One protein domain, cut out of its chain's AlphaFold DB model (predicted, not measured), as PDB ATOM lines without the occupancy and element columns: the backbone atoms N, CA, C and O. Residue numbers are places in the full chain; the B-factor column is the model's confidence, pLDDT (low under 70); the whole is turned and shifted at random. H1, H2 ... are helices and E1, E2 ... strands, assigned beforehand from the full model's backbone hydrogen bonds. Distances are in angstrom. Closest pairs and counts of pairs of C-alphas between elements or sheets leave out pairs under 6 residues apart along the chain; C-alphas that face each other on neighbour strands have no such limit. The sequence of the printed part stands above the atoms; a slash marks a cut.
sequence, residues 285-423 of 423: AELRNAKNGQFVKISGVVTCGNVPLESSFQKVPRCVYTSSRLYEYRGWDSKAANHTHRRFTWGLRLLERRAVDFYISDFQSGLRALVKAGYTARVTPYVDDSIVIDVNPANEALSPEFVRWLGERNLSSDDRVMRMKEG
ATOM      1  N   ALA A 285     260.766  91.012 212.571       87.00
ATOM      2  CA  ALA A 285     262.035  90.317 212.686       87.00
ATOM      3  C   ALA A 285     263.082  91.236 213.322       87.00
ATOM      4  O   ALA A 285     263.179  92.412 212.967       87.00
ATOM      5  N   GLU A 286     263.908  90.662 214.192       87.44
ATOM      6  CA  GLU A 286     265.073  91.344 214.743       87.44
ATOM      7  C   GLU A 286     266.164  91.465 213.681       87.44
ATOM      8  O   GLU A 286     266.606  90.471 213.094       87.44
ATOM      9  N   LEU A 287     266.668  92.683 213.492       86.69
ATOM     10  CA  LEU A 287     267.746  92.943 212.534       86.69
ATOM     11  C   LEU A 287     269.017  92.138 212.826       86.69
ATOM     12  O   LEU A 287     269.742  91.775 211.903       86.69
ATOM     13  N   ARG A 288     269.264  91.810 214.097       87.31
ATOM     14  CA  ARG A 288     270.440  91.047 214.532       87.31
ATOM     15  C   ARG A 288     270.471  89.615 213.989       87.31
ATOM     16  O   ARG A 288     271.550  89.086 213.745       87.31
ATOM     17  N   ASN A 289     269.302  89.007 213.791       87.69
ATOM     18  CA  ASN A 289     269.170  87.618 213.344       87.69
ATOM     19  C   ASN A 289     268.926  87.505 211.830       87.69
ATOM     20  O   ASN A 289     268.816  86.396 211.302       87.69
ATOM     21  N   ALA A 290     268.826  88.637 211.127       87.81
ATOM     22  CA  ALA A 290     268.547  88.673 209.700       87.81
ATOM     23  C   ALA A 290     269.748  88.164 208.885       87.81
ATOM     24  O   ALA A 290     270.866  88.667 209.003       87.81
ATOM     25  N   LYS A 291     269.510  87.169 208.023       89.75
ATOM     26  CA  LYS A 291     270.520  86.636 207.098       89.75
ATOM     27  C   LYS A 291     270.434  87.326 205.736       89.75
ATOM     28  O   LYS A 291     269.365  87.763 205.311       89.75
ATOM     29  N   ASN A 292     271.554  87.380 205.017       90.38
ATOM     30  CA  ASN A 292     271.568  87.903 203.651       90.38
ATOM     31  C   ASN A 292     270.621  87.088 202.745       90.38
ATOM     32  O   ASN A 292     270.610  85.861 202.804       90.38
ATOM     33  N   GLY A 293     269.826  87.775 201.920       88.31
ATOM     34  CA  GLY A 293     268.828  87.167 201.030       88.31
ATOM     35  C   GLY A 293     267.490  86.798 201.685       88.31
ATOM     36  O   GLY A 293     266.584  86.349 200.984       88.31
ATOM     37  N   GLN A 294     267.329  86.996 202.997       91.25
ATOM     38  CA  GLN A 294     266.069  86.745 203.695       91.25
ATOM     39  C   GLN A 294     265.119  87.947 203.594       91.25
ATOM     40  O   GLN A 294     265.525  89.097 203.756       91.25
ATOM     41  N   PHE A 295     263.829  87.675 203.396       89.12
ATOM     42  CA  PHE A 295     262.785  88.685 203.557       89.12
ATOM     43  C   PHE A 295     262.467  88.871 205.040       89.12
ATOM     44  O   PHE A 295     262.143  87.912 205.739       89.12
ATOM     45  N   VAL A 296     262.552  90.113 205.509       90.31
ATOM     46  CA  VAL A 296     262.298  90.487 206.902       90.31
ATOM     47  C   VAL A 296     261.315  91.648 206.960       90.31
ATOM     48  O   VAL A 296     261.345  92.542 206.113       90.31
ATOM     49  N   LYS A 297     260.445  91.646 207.970       91.75
ATOM     50  CA  LYS A 297     259.612  92.800 208.311       91.75
ATOM     51  C   LYS A 297     260.248  93.507 209.494       91.75
ATOM     52  O   LYS A 297     260.408  92.906 210.547       91.75
ATOM     53  N   ILE A 298     260.579  94.778 209.323       90.94
ATOM     54  CA  ILE A 298     261.188  95.599 210.370       90.94
ATOM     55  C   ILE A 298     260.198  96.702 210.731       90.94
ATOM     56  O   ILE A 298     259.620  97.337 209.848       90.94
ATOM     57  N   SER A 299     260.012  96.929 212.028       90.44
ATOM     58  CA  SER A 299     259.251  98.055 212.563       90.44
ATOM     59  C   SER A 299     260.179  98.896 213.427       90.44
ATOM     60  O   SER A 299     260.979  98.355 214.188       90.44
ATOM     61  N   GLY A 300     260.124 100.214 213.268       91.38
ATOM     62  CA  GLY A 300     261.154 101.070 213.829       91.38
ATOM     63  C   GLY A 300     260.955 102.547 213.546       91.38
ATOM     64  O   GLY A 300     260.114 102.934 212.732       91.38
ATOM     65  N   VAL A 301     261.786 103.369 214.186       92.38
ATOM     66  CA  VAL A 301     261.865 104.800 213.873       92.38
ATOM     67  C   VAL A 301     262.586 104.973 212.548       92.38
ATOM     68  O   VAL A 301     263.700 104.476 212.352       92.38
ATOM     69  N   VAL A 302     261.957 105.720 211.649       93.50
ATOM     70  CA  VAL A 302     262.530 106.079 210.358       93.50
ATOM     71  C   VAL A 302     263.171 107.456 210.453       93.50
ATOM     72  O   VAL A 302     262.576 108.406 210.953       93.50
ATOM     73  N   THR A 303     264.399 107.569 209.957       92.62
ATOM     74  CA  THR A 303     265.137 108.832 209.888       92.62
ATOM     75  C   THR A 303     265.651 109.054 208.474       92.62
ATOM     76  O   THR A 303     266.089 108.114 207.806       92.62
ATOM     77  N   CYS A 304     265.589 110.299 208.001       92.06
ATOM     78  CA  CYS A 304     266.059 110.648 206.663       92.06
ATOM     79  C   CYS A 304     267.526 110.257 206.471       92.06
ATOM     80  O   CYS A 304     268.341 110.391 207.388       92.06
ATOM     81  N   GLY A 305     267.855 109.800 205.263       85.06
ATOM     82  CA  GLY A 305     269.236 109.724 204.814       85.06
ATOM     83  C   GLY A 305     269.792 111.107 204.475       85.06
ATOM     84  O   GLY A 305     269.329 112.136 204.966       85.06
ATOM     85  N   ASN A 306     270.779 111.127 203.587       84.19
ATOM     86  CA  ASN A 306     271.507 112.349 203.239       84.19
ATOM     87  C   ASN A 306     270.661 113.356 202.442       84.19
ATOM     88  O   ASN A 306     270.988 114.537 202.412       84.19
ATOM     89  N   VAL A 307     269.593 112.894 201.785       87.94
ATOM     90  CA  VAL A 307     268.733 113.716 200.928       87.94
ATOM     91  C   VAL A 307     267.290 113.588 201.418       87.94
ATOM     92  O   VAL A 307     266.601 112.656 201.006       87.94
ATOM     93  N   PRO A 308     266.828 114.458 202.333       90.25
ATOM     94  CA  PRO A 308     265.427 114.483 202.729       90.25
ATOM     95  C   PRO A 308     264.551 114.958 201.565       90.25
ATOM     96  O   PRO A 308     264.950 115.825 200.788       90.25
ATOM     97  N   LEU A 309     263.346 114.407 201.465       92.00
ATOM     98  CA  LEU A 309     262.316 114.910 200.566       92.00
ATOM     99  C   LEU A 309     261.474 115.977 201.259       92.00
ATOM    100  O   LEU A 309     261.382 116.039 202.487       92.00
ATOM    101  N   GLU A 310     260.828 116.780 200.432       92.81
ATOM    102  CA  GLU A 310     259.794 117.722 200.822       92.81
ATOM    103  C   GLU A 310     258.513 117.342 200.077       92.81
ATOM    104  O   GLU A 310     258.565 116.975 198.893       92.81
ATOM    105  N   SER A 311     257.377 117.374 200.772       91.81
ATOM    106  CA  SER A 311     256.080 117.137 200.144       91.81
ATOM    107  C   SER A 311     255.803 118.221 199.097       91.81
ATOM    108  O   SER A 311     256.305 119.346 199.168       91.81
ATOM    109  N   SER A 312     255.054 117.882 198.054       90.25
ATOM    110  CA  SER A 312     254.962 118.767 196.906       90.25
ATOM    111  C   SER A 312     254.086 119.993 197.141       90.25
ATOM    112  O   SER A 312     254.444 121.052 196.612       90.25
ATOM    113  N   PHE A 313     252.946 119.839 197.817       90.25
ATOM    114  CA  PHE A 313     251.955 120.903 197.983       90.25
ATOM    115  C   PHE A 313     251.950 121.449 199.404       90.25
ATOM    116  O   PHE A 313     252.212 122.633 199.568       90.25
ATOM    117  N   GLN A 314     251.776 120.599 200.421       90.50
ATOM    118  CA  GLN A 314     251.837 121.033 201.826       90.50
ATOM    119  C   GLN A 314     253.234 121.477 202.293       90.50
ATOM    120  O   GLN A 314     253.354 122.046 203.374       90.50
ATOM    121  N   LYS A 315     254.285 121.221 201.499       91.75
ATOM    122  CA  LYS A 315     255.680 121.573 201.813       91.75
ATOM    123  C   LYS A 315     256.170 120.985 203.140       91.75
ATOM    124  O   LYS A 315     256.951 121.603 203.860       91.75
ATOM    125  N   VAL A 316     255.727 119.772 203.479       91.56
ATOM    126  CA  VAL A 316     256.186 119.076 204.688       91.56
ATOM    127  C   VAL A 316     257.640 118.643 204.476       91.56
ATOM    128  O   VAL A 316     257.904 117.866 203.554       91.56
ATOM    129  N   PRO A 317     258.601 119.126 205.281       93.12
ATOM    130  CA  PRO A 317     260.004 118.784 205.102       93.12
ATOM    131  C   PRO A 317     260.335 117.428 205.741       93.12
ATOM    132  O   PRO A 317     259.617 116.925 206.603       93.12
ATOM    133  N   ARG A 318     261.504 116.878 205.389       92.25
ATOM    134  CA  ARG A 318     262.082 115.667 206.009       92.25
ATOM    135  C   ARG A 318     261.259 114.392 205.798       92.25
ATOM    136  O   ARG A 318     261.222 113.510 206.654       92.25
ATOM    137  N   CYS A 319     260.679 114.243 204.617       92.56
ATOM    138  CA  CYS A 319     260.023 113.014 204.194       92.56
ATOM    139  C   CYS A 319     261.044 112.015 203.616       92.56
ATOM    140  O   CYS A 319     262.039 112.397 203.001       92.56
ATOM    141  N   VAL A 320     260.804 110.715 203.798       93.31
ATOM    142  CA  VAL A 320     261.572 109.635 203.129       93.31
ATOM    143  C   VAL A 320     260.853 109.083 201.898       93.31
ATOM    144  O   VAL A 320     261.453 108.448 201.031       93.31
ATOM    145  N   TYR A 321     259.555 109.353 201.831       93.00
ATOM    146  CA  TYR A 321     258.656 109.029 200.747       93.00
ATOM    147  C   TYR A 321     257.691 110.197 200.587       93.00
ATOM    148  O   TYR A 321     257.265 110.765 201.590       93.00
ATOM    149  N   THR A 322     257.370 110.553 199.350       93.75
ATOM    150  CA  THR A 322     256.315 111.517 199.043       93.75
ATOM    151  C   THR A 322     255.465 110.993 197.897       93.75
ATOM    152  O   THR A 322     255.978 110.393 196.945       93.75
ATOM    153  N   SER A 323     254.157 111.215 197.985       92.62
ATOM    154  CA  SER A 323     253.182 110.874 196.952       92.62
ATOM    155  C   SER A 323     252.295 112.079 196.696       92.62
ATOM    156  O   SER A 323     251.670 112.608 197.604       92.62
ATOM    157  N   SER A 324     252.216 112.519 195.445       92.56
ATOM    158  CA  SER A 324     251.299 113.568 195.009       92.56
ATOM    159  C   SER A 324     250.496 113.055 193.823       92.56
ATOM    160  O   SER A 324     251.048 112.661 192.791       92.56
ATOM    161  N   ARG A 325     249.171 113.016 193.985       91.56
ATOM    162  CA  ARG A 325     248.238 112.483 192.991       91.56
ATOM    163  C   ARG A 325     247.186 113.518 192.671       91.56
ATOM    164  O   ARG A 325     246.423 113.911 193.549       91.56
ATOM    165  N   LEU A 326     247.104 113.897 191.405       91.19
ATOM    166  CA  LEU A 326     246.034 114.747 190.914       91.19
ATOM    167  C   LEU A 326     245.043 113.902 190.125       91.19
ATOM    168  O   LEU A 326     245.400 113.290 189.113       91.19
ATOM    169  N   TYR A 327     243.800 113.886 190.584       89.56
ATOM    170  CA  TYR A 327     242.681 113.276 189.889       89.56
ATOM    171  C   TYR A 327     241.811 114.358 189.261       89.56
ATOM    172  O   TYR A 327     241.526 115.373 189.886       89.56
ATOM    173  N   GLU A 328     241.351 114.110 188.045       89.94
ATOM    174  CA  GLU A 328     240.364 114.937 187.358       89.94
ATOM    175  C   GLU A 328     239.111 114.099 187.135       89.94
ATOM    176  O   GLU A 328     239.198 112.942 186.716       89.94
ATOM    177  N   TYR A 329     237.946 114.671 187.399       87.19
ATOM    178  CA  TYR A 329     236.684 114.032 187.069       87.19
ATOM    179  C   TYR A 329     236.267 114.382 185.641       87.19
ATOM    180  O   TYR A 329     236.289 115.548 185.240       87.19
ATOM    181  N   ARG A 330     235.858 113.368 184.873       86.50
ATOM    182  CA  ARG A 330     235.366 113.555 183.505       86.50
ATOM    183  C   ARG A 330     233.837 113.532 183.445       86.50
ATOM    184  O   ARG A 330     233.252 112.457 183.418       86.50
ATOM    185  N   GLY A 331     233.192 114.693 183.353       82.25
ATOM    186  CA  GLY A 331     231.794 114.853 182.922       82.25
ATOM    187  C   GLY A 331     231.577 114.714 181.401       82.25
ATOM    188  O   GLY A 331     232.500 114.355 180.664       82.25
ATOM    189  N   TRP A 332     230.358 115.011 180.934       78.88
ATOM    190  CA  TRP A 332     229.903 114.815 179.543       78.88
ATOM    191  C   TRP A 332     230.801 115.504 178.500       78.88
ATOM    192  O   TRP A 332     231.357 114.822 177.636       78.88
ATOM    193  N   ASP A 333     231.045 116.807 178.672       74.00
ATOM    194  CA  ASP A 333     231.814 117.653 177.739       74.00
ATOM    195  C   ASP A 333     233.253 117.933 178.198       74.00
ATOM    196  O   ASP A 333     233.967 118.769 177.646       74.00
ATOM    197  N   SER A 334     233.715 117.223 179.225       76.06
ATOM    198  CA  SER A 334     235.037 117.464 179.806       76.06
ATOM    199  C   SER A 334     236.151 116.663 179.120       76.06
ATOM    200  O   SER A 334     235.972 115.530 178.642       76.06
ATOM    201  N   LYS A 335     237.349 117.259 179.098       77.88
ATOM    202  CA  LYS A 335     238.547 116.656 178.505       77.88
ATOM    203  C   LYS A 335     239.006 115.436 179.307       77.88
ATOM    204  O   LYS A 335     238.910 115.370 180.529       77.88
ATOM    205  N   ALA A 336     239.548 114.454 178.596       78.62
ATOM    206  CA  ALA A 336     240.110 113.265 179.210       78.62
ATOM    207  C   ALA A 336     241.482 113.568 179.837       78.62
ATOM    208  O   ALA A 336     242.419 113.952 179.141       78.62
ATOM    209  N   ALA A 337     241.619 113.326 181.141       77.75
ATOM    210  CA  ALA A 337     242.911 113.353 181.839       77.75
ATOM    211  C   ALA A 337     244.001 112.461 181.205       77.75
ATOM    212  O   ALA A 337     245.178 112.805 181.262       77.75
ATOM    213  N   ASN A 338     243.637 111.327 180.602       77.88
ATOM    214  CA  ASN A 338     244.552 110.434 179.886       77.88
ATOM    215  C   ASN A 338     243.788 109.654 178.797       77.88
ATOM    216  O   ASN A 338     242.559 109.597 178.832       77.88
ATOM    217  N   HIS A 339     244.493 109.003 177.868       75.25
ATOM    218  CA  HIS A 339     243.921 108.200 176.779       75.25
ATOM    219  C   HIS A 339     242.989 107.073 177.263       75.25
ATOM    220  O   HIS A 339     242.057 106.695 176.561       75.25
ATOM    221  N   THR A 340     243.185 106.566 178.483       76.12
ATOM    222  CA  THR A 340     242.343 105.527 179.106       76.12
ATOM    223  C   THR A 340     241.186 106.067 179.954       76.12
ATOM    224  O   THR A 340     240.430 105.283 180.532       76.12
ATOM    225  N   HIS A 341     241.024 107.389 180.066       79.88
ATOM    226  CA  HIS A 341     240.061 107.996 180.984       79.88
ATOM    227  C   HIS A 341     238.626 107.914 180.435       79.88
ATOM    228  O   HIS A 341     238.302 108.530 179.420       79.88
ATOM    229  N   ARG A 342     237.745 107.168 181.114       81.50
ATOM    230  CA  ARG A 342     236.330 106.979 180.735       81.50
ATOM    231  C   ARG A 342     235.448 108.146 181.201       81.50
ATOM    232  O   ARG A 342     235.802 108.865 182.131       81.50
ATOM    233  N   ARG A 343     234.293 108.342 180.555       84.56
ATOM    234  CA  ARG A 343     233.288 109.335 180.989       84.56
ATOM    235  C   ARG A 343     232.704 108.949 182.353       84.56
ATOM    236  O   ARG A 343     232.602 107.763 182.651       84.56
ATOM    237  N   PHE A 344     232.328 109.952 183.139       82.69
ATOM    238  CA  PHE A 344     231.794 109.857 184.503       82.69
ATOM    239  C   PHE A 344     232.708 109.126 185.490       82.69
ATOM    240  O   PHE A 344     232.250 108.488 186.435       82.69
ATOM    241  N   THR A 345     234.020 109.192 185.266       85.50
ATOM    242  CA  THR A 345     235.002 108.575 186.160       85.50
ATOM    243  C   THR A 345     236.049 109.583 186.601       85.50
ATOM    244  O   THR A 345     236.175 110.661 186.026       85.50
ATOM    245  N   TRP A 346     236.772 109.231 187.663       86.38
ATOM    246  CA  TRP A 346     237.966 109.947 188.089       86.38
ATOM    247  C   TRP A 346     239.183 109.368 187.370       86.38
ATOM    248  O   TRP A 346     239.473 108.174 187.479       86.38
ATOM    249  N   GLY A 347     239.911 110.220 186.662       85.94
ATOM    250  CA  GLY A 347     241.135 109.884 185.956       85.94
ATOM    251  C   GLY A 347     242.341 110.464 186.672       85.94
ATOM    252  O   GLY A 347     242.359 111.638 187.023       85.94
ATOM    253  N   LEU A 348     243.370 109.645 186.873       87.62
ATOM    254  CA  LEU A 348     244.661 110.111 187.366       87.62
ATOM    255  C   LEU A 348     245.352 110.919 186.258       87.62
ATOM    256  O   LEU A 348     245.662 110.366 185.199       87.62
ATOM    257  N   ARG A 349     245.574 112.212 186.499       86.25
ATOM    258  CA  ARG A 349     246.244 113.133 185.573       86.25
ATOM    259  C   ARG A 349     247.742 113.191 185.825       86.25
ATOM    260  O   ARG A 349     248.528 113.078 184.892       86.25
ATOM    261  N   LEU A 350     248.112 113.374 187.087       87.94
ATOM    262  CA  LEU A 350     249.494 113.472 187.526       87.94
ATOM    263  C   LEU A 350     249.720 112.497 188.671       87.94
ATOM    264  O   LEU A 350     248.931 112.437 189.615       87.94
ATOM    265  N   LEU A 351     250.828 111.773 188.584       88.81
ATOM    266  CA  LEU A 351     251.354 110.963 189.661       88.81
ATOM    267  C   LEU A 351     252.832 111.280 189.823       88.81
ATOM    268  O   LEU A 351     253.634 110.978 188.944       88.81
ATOM    269  N   GLU A 352     253.180 111.848 190.966       90.00
ATOM    270  CA  GLU A 352     254.562 112.042 191.375       90.00
ATOM    271  C   GLU A 352     254.789 111.256 192.655       90.00
ATOM    272  O   GLU A 352     254.165 111.523 193.677       90.00
ATOM    273  N   ARG A 353     255.674 110.262 192.598       90.69
ATOM    274  CA  ARG A 353     256.111 109.525 193.778       90.69
ATOM    275  C   ARG A 353     257.610 109.499 193.842       90.69
ATOM    276  O   ARG A 353     258.271 109.183 192.850       90.69
ATOM    277  N   ARG A 354     258.136 109.804 195.016       90.94
ATOM    278  CA  ARG A 354     259.571 109.821 195.249       90.94
ATOM    279  C   ARG A 354     259.875 109.052 196.518       90.94
ATOM    280  O   ARG A 354     259.159 109.181 197.503       90.94
ATOM    281  N   ALA A 355     260.926 108.250 196.477       92.12
ATOM    282  CA  ALA A 355     261.499 107.603 197.646       92.12
ATOM    283  C   ALA A 355     262.997 107.895 197.688       92.12
ATOM    284  O   ALA A 355     263.647 108.017 196.646       92.12
ATOM    285  N   VAL A 356     263.544 108.013 198.888       92.88
ATOM    286  CA  VAL A 356     264.977 108.218 199.113       92.88
ATOM    287  C   VAL A 356     265.517 107.149 200.037       92.88
ATOM    288  O   VAL A 356     264.766 106.478 200.741       92.88
ATOM    289  N   ASP A 357     266.837 106.997 200.043       93.25
ATOM    290  CA  ASP A 357     267.503 106.201 201.062       93.25
ATOM    291  C   ASP A 357     267.187 106.763 202.455       93.25
ATOM    292  O   ASP A 357     267.269 107.972 202.703       93.25
ATOM    293  N   PHE A 358     266.850 105.875 203.380       93.75
ATOM    294  CA  PHE A 358     266.536 106.239 204.754       93.75
ATOM    295  C   PHE A 358     267.109 105.224 205.720       93.75
ATOM    296  O   PHE A 358     267.392 104.085 205.360       93.75
ATOM    297  N   TYR A 359     267.269 105.632 206.968       93.81
ATOM    298  CA  TYR A 359     267.648 104.712 208.018       93.81
ATOM    299  C   TYR A 359     266.424 104.272 208.803       93.81
ATOM    300  O   TYR A 359     265.579 105.096 209.153       93.81
ATOM    301  N   ILE A 360     266.369 102.987 209.125       94.56
ATOM    302  CA  ILE A 360     265.389 102.414 210.040       94.56
ATOM    303  C   ILE A 360     266.113 101.901 211.279       94.56
ATOM    304  O   ILE A 360     267.142 101.235 211.163       94.56
ATOM    305  N   SER A 361     265.601 102.257 212.453       92.69
ATOM    306  CA  SER A 361     266.121 101.785 213.738       92.69
ATOM    307  C   SER A 361     265.117 100.820 214.342       92.69
ATOM    308  O   SER A 361     264.000 101.227 214.652       92.69
ATOM    309  N   ASP A 362     265.505  99.555 214.461       91.25
ATOM    310  CA  ASP A 362     264.677  98.491 215.028       91.25
ATOM    311  C   ASP A 362     264.377  98.750 216.501       91.25
ATOM    312  O   ASP A 362     265.295  98.978 217.290       91.25
ATOM    313  N   PHE A 363     263.104  98.669 216.883       84.81
ATOM    314  CA  PHE A 363     262.710  98.795 218.282       84.81
ATOM    315  C   PHE A 363     263.179  97.622 219.149       84.81
ATOM    316  O   PHE A 363     263.390  97.814 220.342       84.81
ATOM    317  N   GLN A 364     263.335  96.421 218.581       81.94
ATOM    318  CA  GLN A 364     263.700  95.226 219.346       81.94
ATOM    319  C   GLN A 364     265.206  95.154 219.596       81.94
ATOM    320  O   GLN A 364     265.642  95.003 220.733       81.94
ATOM    321  N   SER A 365     266.013  95.285 218.540       85.06
ATOM    322  CA  SER A 365     267.471  95.160 218.651       85.06
ATOM    323  C   SER A 365     268.212  96.481 218.873       85.06
ATOM    324  O   SER A 365     269.399  96.456 219.196       85.06
ATOM    325  N   GLY A 366     267.566  97.633 218.650       85.81
ATOM    326  CA  GLY A 366     268.219  98.950 218.666       85.81
ATOM    327  C   GLY A 366     269.197  99.178 217.506       85.81
ATOM    328  O   GLY A 366     269.833 100.229 217.425       85.81
ATOM    329  N   LEU A 367     269.332  98.208 216.593       90.56
ATOM    330  CA  LEU A 367     270.212  98.311 215.438       90.56
ATOM    331  C   LEU A 367     269.607  99.229 214.383       90.56
ATOM    332  O   LEU A 367     268.410  99.196 214.090       90.56
ATOM    333  N   ARG A 368     270.480 100.021 213.764       92.38
ATOM    334  CA  ARG A 368     270.128 100.919 212.670       92.38
ATOM    335  C   ARG A 368     270.623 100.344 211.351       92.38
ATOM    336  O   ARG A 368     271.815 100.090 211.195       92.38
ATOM    337  N   ALA A 369     269.720 100.198 210.389       92.06
ATOM    338  CA  ALA A 369     270.047  99.800 209.027       92.06
ATOM    339  C   ALA A 369     269.740 100.917 208.036       92.06
ATOM    340  O   ALA A 369     268.765 101.654 208.182       92.06
ATOM    341  N   LEU A 370     270.580 101.024 207.009       92.38
ATOM    342  CA  LEU A 370     270.328 101.872 205.853       92.38
ATOM    343  C   LEU A 370     269.476 101.099 204.845       92.38
ATOM    344  O   LEU A 370     269.923 100.103 204.277       92.38
ATOM    345  N   VAL A 371     268.266 101.581 204.598       92.44
ATOM    346  CA  VAL A 371     267.378 101.065 203.563       92.44
ATOM    347  C   VAL A 371     267.690 101.782 202.258       92.44
ATOM    348  O   VAL A 371     267.478 102.987 202.117       92.44
ATOM    349  N   LYS A 372     268.180 101.011 201.285       91.50
ATOM    350  CA  LYS A 372     268.420 101.461 199.913       91.50
ATOM    351  C   LYS A 372     267.115 101.473 199.114       91.50
ATOM    352  O   LYS A 372     266.900 100.623 198.260       91.50
ATOM    353  N   ALA A 373     266.217 102.398 199.454       89.69
ATOM    354  CA  ALA A 373     264.966 102.635 198.726       89.69
ATOM    355  C   ALA A 373     265.127 103.648 197.575       89.69
ATOM    356  O   ALA A 373     264.238 103.777 196.729       89.69
ATOM    357  N   GLY A 374     266.263 104.351 197.545       78.56
ATOM    358  CA  GLY A 374     266.688 105.231 196.472       78.56
ATOM    359  C   GLY A 374     267.023 104.478 195.180       78.56
ATOM    360  O   GLY A 374     266.434 103.448 194.852       78.56
ATOM    361  N   TYR A 375     267.935 105.051 194.398       77.81
ATOM    362  CA  TYR A 375     268.249 104.682 193.014       77.81
ATOM    363  C   TYR A 375     268.119 103.178 192.695       77.81
ATOM    364  O   TYR A 375     268.788 102.347 193.302       77.81
ATOM    365  N   THR A 376     267.308 102.837 191.683       72.12
ATOM    366  CA  THR A 376     267.125 101.490 191.080       72.12
ATOM    367  C   THR A 376     266.482 100.392 191.936       72.12
ATOM    368  O   THR A 376     266.244  99.297 191.421       72.12
ATOM    369  N   ALA A 377     266.118 100.659 193.192       83.00
ATOM    370  CA  ALA A 377     265.384  99.692 194.004       83.00
ATOM    371  C   ALA A 377     263.907  99.599 193.584       83.00
ATOM    372  O   ALA A 377     263.253 100.608 193.311       83.00
ATOM    373  N   ARG A 378     263.351  98.380 193.570       84.81
ATOM    374  CA  ARG A 378     261.901  98.182 193.428       84.81
ATOM    375  C   ARG A 378     261.238  98.451 194.770       84.81
ATOM    376  O   ARG A 378     261.409  97.676 195.708       84.81
ATOM    377  N   VAL A 379     260.484  99.541 194.847       87.06
ATOM    378  CA  VAL A 379     259.782  99.963 196.059       87.06
ATOM    379  C   VAL A 379     258.282  99.898 195.805       87.06
ATOM    380  O   VAL A 379     257.781 100.497 194.858       87.06
ATOM    381  N   THR A 380     257.555  99.192 196.669       86.94
ATOM    382  CA  THR A 380     256.087  99.157 196.649       86.94
ATOM    383  C   THR A 380     255.560  99.862 197.898       86.94
ATOM    384  O   THR A 380     255.566  99.268 198.977       86.94
ATOM    385  N   PRO A 381     255.146 101.137 197.792       85.88
ATOM    386  CA  PRO A 381     254.680 101.901 198.939       85.88
ATOM    387  C   PRO A 381     253.249 101.508 199.315       85.88
ATOM    388  O   PRO A 381     252.337 101.551 198.487       85.88
ATOM    389  N   TYR A 382     253.038 101.188 200.589       84.38
ATOM    390  CA  TYR A 382     251.712 101.013 201.186       84.38
ATOM    391  C   TYR A 382     251.404 102.211 202.085       84.38
ATOM    392  O   TYR A 382     251.365 102.088 203.304       84.38
ATOM    393  N   VAL A 383     251.237 103.377 201.458       85.25
ATOM    394  CA  VAL A 383     250.891 104.638 202.128       85.25
ATOM    395  C   VAL A 383     249.487 105.055 201.699       85.25
ATOM    396  O   VAL A 383     249.128 104.948 200.517       85.25
ATOM    397  N   ASP A 384     248.682 105.475 202.669       82.62
ATOM    398  CA  ASP A 384     247.347 106.012 202.436       82.62
ATOM    399  C   ASP A 384     247.448 107.525 202.235       82.62
ATOM    400  O   ASP A 384     247.768 108.264 203.161       82.62
ATOM    401  N   ASP A 385     247.197 107.985 201.006       88.00
ATOM    402  CA  ASP A 385     247.244 109.414 200.698       88.00
ATOM    403  C   ASP A 385     245.974 110.110 201.210       88.00
ATOM    404  O   ASP A 385     244.843 109.677 200.935       88.00
ATOM    405  N   SER A 386     246.166 111.232 201.890       88.12
ATOM    406  CA  SER A 386     245.096 112.106 202.359       88.12
ATOM    407  C   SER A 386     244.574 112.994 201.227       88.12
ATOM    408  O   SER A 386     245.309 113.331 200.298       88.12
ATOM    409  N   ILE A 387     243.289 113.360 201.260       89.00
ATOM    410  CA  ILE A 387     242.758 114.384 200.349       89.00
ATOM    411  C   ILE A 387     243.182 115.735 200.911       89.00
ATOM    412  O   ILE A 387     242.787 116.081 202.019       89.00
ATOM    413  N   VAL A 388     243.975 116.474 200.141       88.00
ATOM    414  CA  VAL A 388     244.455 117.801 200.545       88.00
ATOM    415  C   VAL A 388     243.617 118.901 199.914       88.00
ATOM    416  O   VAL A 388     243.393 119.935 200.531       88.00
ATOM    417  N   ILE A 389     243.133 118.673 198.692       86.81
ATOM    418  CA  ILE A 389     242.318 119.640 197.959       86.81
ATOM    419  C   ILE A 389     241.218 118.885 197.224       86.81
ATOM    420  O   ILE A 389     241.497 117.909 196.518       86.81
ATOM    421  N   ASP A 390     239.984 119.356 197.356       87.25
ATOM    422  CA  ASP A 390     238.849 118.922 196.546       87.25
ATOM    423  C   ASP A 390     238.233 120.171 195.915       87.25
ATOM    424  O   ASP A 390     237.672 121.010 196.607       87.25
ATOM    425  N   VAL A 391     238.416 120.332 194.609       84.25
ATOM    426  CA  VAL A 391     237.966 121.506 193.867       84.25
ATOM    427  C   VAL A 391     236.690 121.157 193.130       84.25
ATOM    428  O   VAL A 391     236.683 120.269 192.269       84.25
ATOM    429  N   ASN A 392     235.641 121.929 193.395       82.31
ATOM    430  CA  ASN A 392     234.468 121.982 192.542       82.31
ATOM    431  C   ASN A 392     234.343 123.384 191.914       82.31
ATOM    432  O   ASN A 392     233.943 124.317 192.613       82.31
ATOM    433  N   PRO A 393     234.633 123.542 190.610       72.69
ATOM    434  CA  PRO A 393     234.648 124.843 189.940       72.69
ATOM    435  C   PRO A 393     233.280 125.540 189.948       72.69
ATOM    436  O   PRO A 393     233.217 126.756 189.824       72.69
ATOM    437  N   ALA A 394     232.184 124.795 190.128       70.06
ATOM    438  CA  ALA A 394     230.844 125.373 190.203       70.06
ATOM    439  C   ALA A 394     230.582 126.142 191.511       70.06
ATOM    440  O   ALA A 394     229.694 126.989 191.546       70.06
ATOM    441  N   ASN A 395     231.325 125.835 192.579       64.88
ATOM    442  CA  ASN A 395     230.993 126.285 193.930       64.88
ATOM    443  C   ASN A 395     232.124 127.056 194.619       64.88
ATOM    444  O   ASN A 395     231.858 127.723 195.616       64.88
ATOM    445  N   GLU A 396     233.367 126.958 194.139       72.75
ATOM    446  CA  GLU A 396     234.518 127.470 194.882       72.75
ATOM    447  C   GLU A 396     235.643 127.967 193.967       72.75
ATOM    448  O   GLU A 396     236.006 127.325 192.977       72.75
ATOM    449  N   ALA A 397     236.212 129.123 194.319       72.94
ATOM    450  CA  ALA A 397     237.391 129.655 193.655       72.94
ATOM    451  C   ALA A 397     238.636 128.841 194.045       72.94
ATOM    452  O   ALA A 397     238.834 128.480 195.203       72.94
ATOM    453  N   LEU A 398     239.504 128.574 193.069       81.56
ATOM    454  CA  LEU A 398     240.751 127.842 193.277       81.56
ATOM    455  C   LEU A 398     241.710 128.613 194.198       81.56
ATOM    456  O   LEU A 398     241.958 129.799 193.986       81.56
ATOM    457  N   SER A 399     242.323 127.915 195.163       86.00
ATOM    458  CA  SER A 399     243.397 128.493 195.981       86.00
ATOM    459  C   SER A 399     244.565 128.962 195.093       86.00
ATOM    460  O   SER A 399     245.014 128.202 194.226       86.00
ATOM    461  N   PRO A 400     245.113 130.172 195.315       87.25
ATOM    462  CA  PRO A 400     246.215 130.707 194.514       87.25
ATOM    463  C   PRO A 400     247.473 129.829 194.586       87.25
ATOM    464  O   PRO A 400     248.213 129.712 193.608       87.25
ATOM    465  N   GLU A 401     247.699 129.155 195.715       89.25
ATOM    466  CA  GLU A 401     248.815 128.219 195.872       89.25
ATOM    467  C   GLU A 401     248.660 126.994 194.974       89.25
ATOM    468  O   GLU A 401     249.638 126.517 194.397       89.25
ATOM    469  N   PHE A 402     247.426 126.516 194.814       89.19
ATOM    470  CA  PHE A 402     247.124 125.381 193.956       89.19
ATOM    471  C   PHE A 402     247.236 125.744 192.478       89.19
ATOM    472  O   PHE A 402     247.817 124.982 191.708       89.19
ATOM    473  N   VAL A 403     246.787 126.938 192.083       89.62
ATOM    474  CA  VAL A 403     246.995 127.454 190.720       89.62
ATOM    475  C   VAL A 403     248.488 127.563 190.403       89.62
ATOM    476  O   VAL A 403     248.925 127.115 189.344       89.62
ATOM    477  N   ARG A 404     249.297 128.081 191.338       90.88
ATOM    478  CA  ARG A 404     250.759 128.122 191.190       90.88
ATOM    479  C   ARG A 404     251.353 126.717 191.053       90.88
ATOM    480  O   ARG A 404     252.135 126.480 190.137       90.88
ATOM    481  N   TRP A 405     250.944 125.783 191.910       92.44
ATOM    482  CA  TRP A 405     251.409 124.393 191.882       92.44
ATOM    483  C   TRP A 405     251.073 123.672 190.562       92.44
ATOM    484  O   TRP A 405     251.896 122.909 190.048       92.44
ATOM    485  N   LEU A 406     249.888 123.932 189.996       91.00
ATOM    486  CA  LEU A 406     249.481 123.447 188.672       91.00
ATOM    487  C   LEU A 406     250.324 124.089 187.561       91.00
ATOM    488  O   LEU A 406     250.815 123.382 186.677       91.00
ATOM    489  N   GLY A 407     250.539 125.406 187.636       89.50
ATOM    490  CA  GLY A 407     251.336 126.173 186.678       89.50
ATOM    491  C   GLY A 407     252.787 125.701 186.591       89.50
ATOM    492  O   GLY A 407     253.290 125.481 185.492       89.50
ATOM    493  N   GLU A 408     253.430 125.421 187.730       91.06
ATOM    494  CA  GLU A 408     254.785 124.836 187.800       91.06
ATOM    495  C   GLU A 408     254.910 123.506 187.034       91.06
ATOM    496  O   GLU A 408     256.001 123.111 186.620       91.06
ATOM    497  N   ARG A 409     253.788 122.805 186.836       89.38
ATOM    498  CA  ARG A 409     253.703 121.491 186.188       89.38
ATOM    499  C   ARG A 409     253.085 121.537 184.797       89.38
ATOM    500  O   ARG A 409     252.849 120.482 184.209       89.38
ATOM    501  N   ASN A 410     252.852 122.735 184.255       88.81
ATOM    502  CA  ASN A 410     252.160 122.954 182.984       88.81
ATOM    503  C   ASN A 410     250.772 122.282 182.935       88.81
ATOM    504  O   ASN A 410     250.361 121.745 181.903       88.81
ATOM    505  N   LEU A 411     250.058 122.276 184.062       87.25
ATOM    506  CA  LEU A 411     248.687 121.783 184.159       87.25
ATOM    507  C   LEU A 411     247.725 122.974 184.146       87.25
ATOM    508  O   LEU A 411     247.949 123.962 184.840       87.25
ATOM    509  N   SER A 412     246.654 122.883 183.353       82.25
ATOM    510  CA  SER A 412     245.581 123.880 183.370       82.25
ATOM    511  C   SER A 412     244.524 123.504 184.403       82.25
ATOM    512  O   SER A 412     244.273 122.321 184.638       82.25
ATOM    513  N   SER A 413     243.889 124.512 184.999       73.50
ATOM    514  CA  SER A 413     242.786 124.316 185.943       73.50
ATOM    515  C   SER A 413     241.398 124.407 185.295       73.50
ATOM    516  O   SER A 413     240.425 124.418 186.042       73.50
ATOM    517  N   ASP A 414     241.308 124.507 183.954       69.69
ATOM    518  CA  ASP A 414     240.078 124.790 183.179       69.69
ATOM    519  C   ASP A 414     238.844 124.095 183.768       69.69
ATOM    520  O   ASP A 414     238.783 122.876 183.627       69.69
ATOM    521  N   ASP A 415     237.908 124.833 184.385       67.56
ATOM    522  CA  ASP A 415     236.582 124.425 184.906       67.56
ATOM    523  C   ASP A 415     236.402 122.931 185.211       67.56
ATOM    524  O   ASP A 415     235.401 122.289 184.873       67.56
ATOM    525  N   ARG A 416     237.402 122.343 185.863       76.69
ATOM    526  CA  ARG A 416     237.480 120.908 186.099       76.69
ATOM    527  C   ARG A 416     237.300 120.637 187.568       76.69
ATOM    528  O   ARG A 416     237.958 121.228 188.419       76.69
ATOM    529  N   VAL A 417     236.450 119.657 187.843       87.38
ATOM    530  CA  VAL A 417     236.393 119.036 189.158       87.38
ATOM    531  C   VAL A 417     237.698 118.260 189.340       87.38
ATOM    532  O   VAL A 417     237.980 117.299 188.615       87.38
ATOM    533  N   MET A 418     238.520 118.722 190.275       89.12
ATOM    534  CA  MET A 418     239.859 118.200 190.530       89.12
ATOM    535  C   MET A 418     239.980 117.777 191.979       89.12
ATOM    536  O   MET A 418     239.441 118.418 192.870       89.12
ATOM    537  N   ARG A 419     240.744 116.719 192.228       91.00
ATOM    538  CA  ARG A 419     241.034 116.248 193.576       91.00
ATOM    539  C   ARG A 419     242.507 115.941 193.707       91.00
ATOM    540  O   ARG A 419     243.017 115.035 193.044       91.00
ATOM    541  N   MET A 420     243.174 116.670 194.588       91.38
ATOM    542  CA  MET A 420     244.563 116.425 194.933       91.38
ATOM    543  C   MET A 420     244.644 115.570 196.192       91.38
ATOM    544  O   MET A 420     244.043 115.882 197.223       91.38
ATOM    545  N   LYS A 421     245.417 114.491 196.103       92.81
ATOM    546  CA  LYS A 421     245.806 113.679 197.246       92.81
ATOM    547  C   LYS A 421     247.306 113.756 197.466       92.81
ATOM    548  O   LYS A 421     248.068 113.706 196.499       92.81
ATOM    549  N   GLU A 422     247.703 113.833 198.724       92.25
ATOM    550  CA  GLU A 422     249.099 113.871 199.143       92.25
ATOM    551  C   GLU A 422     249.323 112.926 200.327       92.25
ATOM    552  O   GLU A 422     248.434 112.761 201.172       92.25
ATOM    553  N   GLY A 423     250.487 112.281 200.364       88.06
ATOM    554  CA  GLY A 423     250.877 111.343 201.414       88.06
ATOM    555  C   GLY A 423     252.377 111.152 201.523       88.06
ATOM    556  O   GLY A 423     253.119 111.672 200.648       88.06
TER     557      GLY A 423
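What this domain is: This is residues 285 to 423 of the 423 residues of an uncharacterized protein of Gossypium laxum (UniProt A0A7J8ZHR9). With little regular structure, this is a loose rod: a twisted sheet of four strands, order E3 E2 E7 E6, whose long strands E3 and E2 run through the middle, with helix H1 off to one side of it, and a small sheet, E1 E4 E5, at one end of the rod, where E3 runs on into E4. Of 139 printed residues, 53 are in named elements, mostly strand, in chain order E1 E2 E3 E4 E5 E6 H1 E7; both sheets are antiparallel. The radius of gyration of the C-alphas is 19.2 A, the spans 60 by 29 by 23 A.

Where its parts are: E3, residues 346 to 356, begins at C-alpha (237.966, 109.947, 188.089) and is 29.2 A long. E2 is 321 to 329, 26.4 A; E7, 418 to 422, ends at (249.099, 113.871, 199.143); E6 is 386 to 391. E1 is 300 to 304, E4 358 to 362, E5 368 to 371, H1 400 to 407.

How they stand to each other: Within hydrogen-bond range are N 324 and O 352 of hairpin E2 and E3, 2.8 A; N 325 and O 421 of E2 and E7, 2.8 A; N 420 and O 389 of E7 and E6, 2.8 A. E3 bends by 58 degrees at residue 349 and runs on into E4 at 73 degrees. N 303 and O 359 of the neighbour strands E1 and E4 are within hydrogen-bond range, 2.9 A, as are N 360 and O 369 of the hairpin E4 and E5, 2.9 A. H1, with every O i to N i+4 pair within range, is only just not on the larger sheet, with 4 pairs of C-alphas within 10 A.

The domain as a whole: The farthest C-alphas, Asn 289 and Asp 333, are 59.7 A apart. The printed part has no cut; links E1 to E2, E2 to E3 and E5 to E6 are long. Residues 395 and 414 to 415 have pLDDT under 70.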